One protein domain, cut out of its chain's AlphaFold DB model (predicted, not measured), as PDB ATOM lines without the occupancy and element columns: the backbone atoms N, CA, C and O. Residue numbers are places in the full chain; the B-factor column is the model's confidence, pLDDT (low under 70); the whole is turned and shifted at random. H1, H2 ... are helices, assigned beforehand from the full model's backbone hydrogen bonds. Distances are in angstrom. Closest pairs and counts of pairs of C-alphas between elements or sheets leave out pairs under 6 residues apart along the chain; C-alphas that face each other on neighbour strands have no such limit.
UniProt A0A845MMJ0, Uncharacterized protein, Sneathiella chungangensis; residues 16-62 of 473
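Overview. This is residues 16 to 62 of the 473 residues of an uncharacterized protein of Sneathiella chungangensis (UniProt A0A845MMJ0). This is a helical hairpin: H2 and H3 lie side by side, their lines at a shallow tilt of 11 degrees, and run opposite ways, with the link of residues 40 to 47 joining them at one end. The single short turn H1 lies beside the later part of H3, toward the other end of the hairpin. The printed part has 47 residues with three named helices, in the order H1, H2, H3, and no named strand; its class is all helix. It is compact, with a radius of gyration of the C-alphas of 10.8 A, and elongated in outline, its C-alphas spanning 34 by 18 by 14 A.

Along the chain. The printed part opens with H1, residues 16 to 19, whose first C-alpha, that of Ala 16, is at (100.132, 69.502, 151.521). H2 follows as residues 24 to 39, the longest helix with 16 residues and 23.0 A from first to last C-alpha. It begins at C-alpha 24, at (89.320, 71.769, 145.492), and ends at C-alpha 39, at (100.938, 88.033, 134.061). H3, residues 48 to 59, measures 16.6 A from first to last C-alpha and ends with C-alpha 59 at (91.796, 65.091, 142.010). Residues 60 to 62 come after it.

Arrangement. H1 and H2 are apart. H1 and H3 only just touch, with 3 pairs of C-alphas within 8 A; the closest C-alphas are those of Ala 17 and Ile 54, 5.8 A apart, and H3 takes part with residues 54 to 58 alone. H2 and H3 form a helical hairpin and touch, their closest C-alphas being those of Ile 27 and Val 55, 6.3 A apart. Their lines stand at a shallow tilt of 11 degrees and they run opposite ways, with centres 11.7 A apart. In H2 and H3 every pair of O of residue i and N of residue i+4 is within hydrogen-bond range; H1 is too short for such a pair, and its 1 pair of O i and N i+3 is within range.

Size, cuts and confidence. The two C-alphas farthest apart are those of Glu 41 and Ser 61, at 34.7 A, while the first and last printed C-alphas, those of Ala 16 and Asn 62, are 16.6 A apart. The printed part has no cut. The link from H1 to H2 is tight, with 4 residues, and that from H2 to H3 is short, with 8; no link is long. The mean pLDDT of the printed part is 71.5, and 19 residues are under 70: residues 16 to 20, 28, 32 to 33, 35 to 41, 43 to 45 and 61. The mean is 61 in H1, 69 in H2 and 79 in H3.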
ATOM      1  N   ALA A  16     101.535  69.642 151.911       54.66
ATOM      2  CA  ALA A  16     100.132  69.502 151.521       54.66
ATOM      3  C   ALA A  16      99.993  69.153 150.027       54.66
ATOM      4  O   ALA A  16      99.270  68.221 149.674       54.66
ATOM      5  N   ALA A  17     100.777  69.811 149.166       59.41
ATOM      6  CA  ALA A  17     100.874  69.503 147.741       59.41
ATOM      7  C   ALA A  17     101.377  68.071 147.488       59.41
ATOM      8  O   ALA A  17     100.839  67.350 146.646       59.41
ATOM      9  N   MET A  18     102.358  67.612 148.272       60.72
ATOM     10  CA  MET A  18     102.908  66.262 148.149       60.72
ATOM     11  C   MET A  18     101.978  65.148 148.656       60.72
ATOM     12  O   MET A  18     102.061  64.035 148.133       60.72
ATOM     13  N   THR A  19     101.095  65.423 149.626       67.44
ATOM     14  CA  THR A  19     100.254  64.412 150.311       67.44
ATOM     15  C   THR A  19      98.887  64.158 149.672       67.44
ATOM     16  O   THR A  19      98.217  63.211 150.071       67.44
ATOM     17  N   GLY A  20      98.473  64.938 148.667       67.62
ATOM     18  CA  GLY A  20      97.214  64.691 147.948       67.62
ATOM     19  C   GLY A  20      95.942  65.086 148.716       67.62
ATOM     20  O   GLY A  20      94.855  64.628 148.368       67.62
ATOM     21  N   ASN A  21      96.070  65.923 149.751       76.06
ATOM     22  CA  ASN A  21      94.978  66.304 150.653       76.06
ATOM     23  C   ASN A  21      94.450  67.735 150.463       76.06
ATOM     24  O   ASN A  21      93.670  68.200 151.291       76.06
ATOM     25  N   LEU A  22      94.820  68.427 149.385       75.62
ATOM     26  CA  LEU A  22      94.290  69.758 149.089       75.62
ATOM     27  C   LEU A  22      92.775  69.696 148.840       75.62
ATOM     28  O   LEU A  22      92.251  68.771 148.199       75.62
ATOM     29  N   SER A  23      92.056  70.685 149.360       74.00
ATOM     30  CA  SER A  23      90.676  70.972 148.971       74.00
ATOM     31  C   SER A  23      90.623  71.452 147.519       74.00
ATOM     32  O   SER A  23      91.615  71.922 146.965       74.00
ATOM     33  N   ALA A  24      89.458  71.349 146.882       70.00
ATOM     34  CA  ALA A  24      89.320  71.769 145.492       70.00
ATOM     35  C   ALA A  24      89.598  73.279 145.305       70.00
ATOM     36  O   ALA A  24      90.242  73.654 144.329       70.00
ATOM     37  N   LEU A  25      89.239  74.121 146.283       70.75
ATOM     38  CA  LEU A  25      89.556  75.556 146.295       70.75
ATOM     39  C   LEU A  25      91.064  75.832 146.435       70.75
ATOM     40  O   LEU A  25      91.588  76.724 145.774       70.75
ATOM     41  N   GLU A  26      91.793  75.063 147.250       72.94
ATOM     42  CA  GLU A  26      93.253  75.207 147.369       72.94
ATOM     43  C   GLU A  26      93.982  74.833 146.074       72.94
ATOM     44  O   GLU A  26      94.985  75.459 145.740       72.94
ATOM     45  N   ILE A  27      93.469  73.855 145.321       71.69
ATOM     46  CA  ILE A  27      94.005  73.489 144.001       71.69
ATOM     47  C   ILE A  27      93.760  74.625 142.991       71.69
ATOM     48  O   ILE A  27      94.671  74.988 142.246       71.69
ATOM     49  N   VAL A  28      92.562  75.225 142.998       69.81
ATOM     50  CA  VAL A  28      92.203  76.379 142.148       69.81
ATOM     51  C   VAL A  28      93.085  77.587 142.462       69.81
ATOM     52  O   VAL A  28      93.677  78.160 141.551       69.81
ATOM     53  N   ARG A  29      93.264  77.921 143.747       74.12
ATOM     54  CA  ARG A  29      94.187  78.974 144.205       74.12
ATOM     55  C   ARG A  29      95.602  78.763 143.677       74.12
ATOM     56  O   ARG A  29      96.244  79.700 143.219       74.12
ATOM     57  N   LEU A  30      96.091  77.528 143.717       74.75
ATOM     58  CA  LEU A  30      97.449  77.209 143.286       74.75
ATOM     59  C   LEU A  30      97.633  77.421 141.771       74.75
ATOM     60  O   LEU A  30      98.644  77.986 141.360       74.75
ATOM     61  N   LYS A  31      96.641  77.046 140.948       73.00
ATOM     62  CA  LYS A  31      96.679  77.260 139.488       73.00
ATOM     63  C   LYS A  31      96.473  78.734 139.103       73.00
ATOM     64  O   LYS A  31      97.213  79.237 138.263       73.00
ATOM     65  N   MET A  32      95.538  79.436 139.749       69.69
ATOM     66  CA  MET A  32      95.274  80.865 139.517       69.69
ATOM     67  C   MET A  32      96.438  81.758 139.957       69.69
ATOM     68  O   MET A  32      96.806  82.688 139.248       69.69
ATOM     69  N   GLY A  33      97.067  81.453 141.095       69.69
ATOM     70  CA  GLY A  33      98.219  82.209 141.588       69.69
ATOM     71  C   GLY A  33      99.412  82.137 140.639       69.69
ATOM     72  O   GLY A  33     100.071  83.142 140.413       69.69
ATOM     73  N   ALA A  34      99.645  80.978 140.015       70.44
ATOM     74  CA  ALA A  34     100.694  80.831 139.010       70.44
ATOM     75  C   ALA A  34     100.420  81.644 137.736       70.44
ATOM     76  O   ALA A  34     101.349  82.213 137.170       70.44
ATOM     77  N   TYR A  35      99.155  81.741 137.315       67.19
ATOM     78  CA  TYR A  35      98.757  82.611 136.209       67.19
ATOM     79  C   TYR A  35      98.985  84.090 136.544       67.19
ATOM     80  O   TYR A  35      99.603  84.804 135.760       67.19
ATOM     81  N   VAL A  36      98.542  84.541 137.723       65.69
ATOM     82  CA  VAL A  36      98.733  85.931 138.166       65.69
ATOM     83  C   VAL A  36     100.217  86.278 138.248       65.69
ATOM     84  O   VAL A  36     100.610  87.321 137.738       65.69
ATOM     85  N   SER A  37     101.056  85.396 138.802       66.75
ATOM     86  CA  SER A  37     102.508  85.597 138.799       66.75
ATOM     87  C   SER A  37     103.073  85.690 137.379       66.75
ATOM     88  O   SER A  37     103.867  86.582 137.118       66.75
ATOM     89  N   ALA A  38     102.625  84.854 136.436       64.00
ATOM     90  CA  ALA A  38     103.068  84.940 135.042       64.00
ATOM     91  C   ALA A  38     102.661  86.266 134.367       64.00
ATOM     92  O   ALA A  38     103.482  86.876 133.689       64.00
ATOM     93  N   VAL A  39     101.425  86.737 134.580       58.91
ATOM     94  CA  VAL A  39     100.938  88.033 134.061       58.91
ATOM     95  C   VAL A  39     101.668  89.217 134.697       58.91
ATOM     96  O   VAL A  39     101.879  90.231 134.041       58.91
ATOM     97  N   ARG A  40     102.064  89.094 135.965       61.88
ATOM     98  CA  ARG A  40     102.846  90.104 136.694       61.88
ATOM     99  C   ARG A  40     104.357  89.989 136.450       61.88
ATOM    100  O   ARG A  40     105.115  90.719 137.078       61.88
ATOM    101  N   GLU A  41     104.790  89.080 135.574       65.81
ATOM    102  CA  GLU A  41     106.205  88.770 135.308       65.81
ATOM    103  C   GLU A  41     107.001  88.362 136.568       65.81
ATOM    104  O   GLU A  41     108.225  88.478 136.646       65.81
ATOM    105  N   GLU A  42     106.304  87.842 137.575       74.12
ATOM    106  CA  GLU A  42     106.876  87.326 138.810       74.12
ATOM    107  C   GLU A  42     107.289  85.857 138.645       74.12
ATOM    108  O   GLU A  42     106.652  85.075 137.937       74.12
ATOM    109  N   SER A  43     108.343  85.438 139.354       65.56
ATOM    110  CA  SER A  43     108.735  84.024 139.390       65.56
ATOM    111  C   SER A  43     107.706  83.206 140.184       65.56
ATOM    112  O   SER A  43     107.583  83.415 141.395       65.56
ATOM    113  N   PRO A  44     106.976  82.262 139.558       68.50
ATOM    114  CA  PRO A  44     105.969  81.483 140.261       68.50
ATOM    115  C   PRO A  44     106.624  80.518 141.257       68.50
ATOM    116  O   PRO A  44     107.717  79.999 141.033       68.50
ATOM    117  N   ALA A  45     105.926  80.235 142.360       68.12
ATOM    118  CA  ALA A  45     106.413  79.326 143.403       68.12
ATOM    119  C   ALA A  45     106.543  77.860 142.937       68.12
ATOM    120  O   ALA A  45     107.268  77.084 143.556       68.12
ATOM    121  N   PHE A  46     105.827  77.487 141.873       71.25
ATOM    122  CA  PHE A  46     105.876  76.178 141.228       71.25
ATOM    123  C   PHE A  46     105.865  76.371 139.714       71.25
ATOM    124  O   PHE A  46     105.158  77.238 139.196       71.25
ATOM    125  N   THR A  47     106.618  75.540 139.006       75.19
ATOM    126  CA  THR A  47     106.564  75.455 137.546       75.19
ATOM    127  C   THR A  47     105.233  74.867 137.081       75.19
ATOM    128  O   THR A  47     104.535  74.173 137.821       75.19
ATOM    129  N   GLU A  48     104.865  75.117 135.826       74.12
ATOM    130  CA  GLU A  48     103.591  74.649 135.279       74.12
ATOM    131  C   GLU A  48     103.429  73.119 135.347       74.12
ATOM    132  O   GLU A  48     102.362  72.630 135.721       74.12
ATOM    133  N   SER A  49     104.505  72.368 135.089       75.12
ATOM    134  CA  SER A  49     104.515  70.904 135.186       75.12
ATOM    135  C   SER A  49     104.324  70.403 136.622       75.12
ATOM    136  O   SER A  49     103.597  69.435 136.847       75.12
ATOM    137  N   GLU A  50     104.916  71.077 137.614       75.81
ATOM    138  CA  GLU A  50     104.726  70.747 139.032       75.81
ATOM    139  C   GLU A  50     103.273  70.965 139.464       75.81
ATOM    140  O   GLU A  50     102.708  70.149 140.196       75.81
ATOM    141  N   ILE A  51     102.641  72.035 138.979       77.00
ATOM    142  CA  ILE A  51     101.235  72.328 139.268       77.00
ATOM    143  C   ILE A  51     100.324  71.256 138.667       77.00
ATOM    144  O   ILE A  51      99.422  70.777 139.357       77.00
ATOM    145  N   GLU A  52     100.555  70.839 137.421       79.69
ATOM    146  CA  GLU A  52      99.771  69.768 136.789       79.69
ATOM    147  C   GLU A  52      99.855  68.446 137.558       79.69
ATOM    148  O   GLU A  52      98.834  67.781 137.773       79.69
ATOM    149  N   ASP A  53     101.042  68.084 138.043       80.44
ATOM    150  CA  ASP A  53     101.235  66.882 138.849       80.44
ATOM    151  C   ASP A  53     100.515  66.962 140.204       80.44
ATOM    152  O   ASP A  53      99.901  65.979 140.647       80.44
ATOM    153  N   ILE A  54     100.537  68.130 140.858       80.00
ATOM    154  CA  ILE A  54      99.809  68.384 142.110       80.00
ATOM    155  C   ILE A  54      98.297  68.276 141.874       80.00
ATOM    156  O   ILE A  54      97.610  67.560 142.610       80.00
ATOM    157  N   VAL A  55      97.778  68.926 140.831       79.56
ATOM    158  CA  VAL A  55      96.365  68.874 140.426       79.56
ATOM    159  C   VAL A  55      95.939  67.426 140.195       79.56
ATOM    160  O   VAL A  55      95.013  66.925 140.840       79.56
ATOM    161  N   ARG A  56      96.658  66.708 139.327       82.38
ATOM    162  CA  ARG A  56      96.335  65.327 138.952       82.38
ATOM    163  C   ARG A  56      96.280  64.406 140.165       82.38
ATOM    164  O   ARG A  56      95.413  63.537 140.238       82.38
ATOM    165  N   ARG A  57      97.192  64.591 141.123       81.88
ATOM    166  CA  ARG A  57      97.269  63.784 142.346       81.88
ATOM    167  C   ARG A  57      96.109  64.047 143.303       81.88
ATOM    168  O   ARG A  57      95.559  63.088 143.834       81.88
ATOM    169  N   ASN A  58      95.735  65.310 143.508       80.94
ATOM    170  CA  ASN A  58      94.699  65.705 144.472       80.94
ATOM    171  C   ASN A  58      93.263  65.478 143.961       80.94
ATOM    172  O   ASN A  58      92.327  65.379 144.755       80.94
ATOM    173  N   LEU A  59      93.086  65.377 142.642       80.06
ATOM    174  CA  LEU A  59      91.796  65.091 142.010       80.06
ATOM    175  C   LEU A  59      91.538  63.596 141.798       80.06
ATOM    176  O   LEU A  59      90.400  63.179 141.568       80.06
ATOM    177  N   ARG A  60      92.586  62.767 141.874       73.75
ATOM    178  CA  ARG A  60      92.488  61.329 141.632       73.75
ATOM    179  C   ARG A  60      91.516  60.702 142.638       73.75
ATOM    180  O   ARG A  60      91.740  60.753 143.843       73.75
ATOM    181  N   SER A  61      90.452  60.089 142.117       69.56
ATOM    182  CA  SER A  61      89.466  59.303 142.876       69.56
ATOM    183  C   SER A  61      88.416  60.088 143.680       69.56
ATOM    184  O   SER A  61      87.683  59.465 144.444       69.56
ATOM    185  N   ASN A  62      88.286  61.411 143.507       76.94
ATOM    186  CA  ASN A  62      87.220  62.195 144.149       76.94
ATOM    187  C   ASN A  62      86.372  62.955 143.104       76.94
ATOM    188  O   ASN A  62      86.732  64.069 142.718       76.94
TER     189      ASN A  62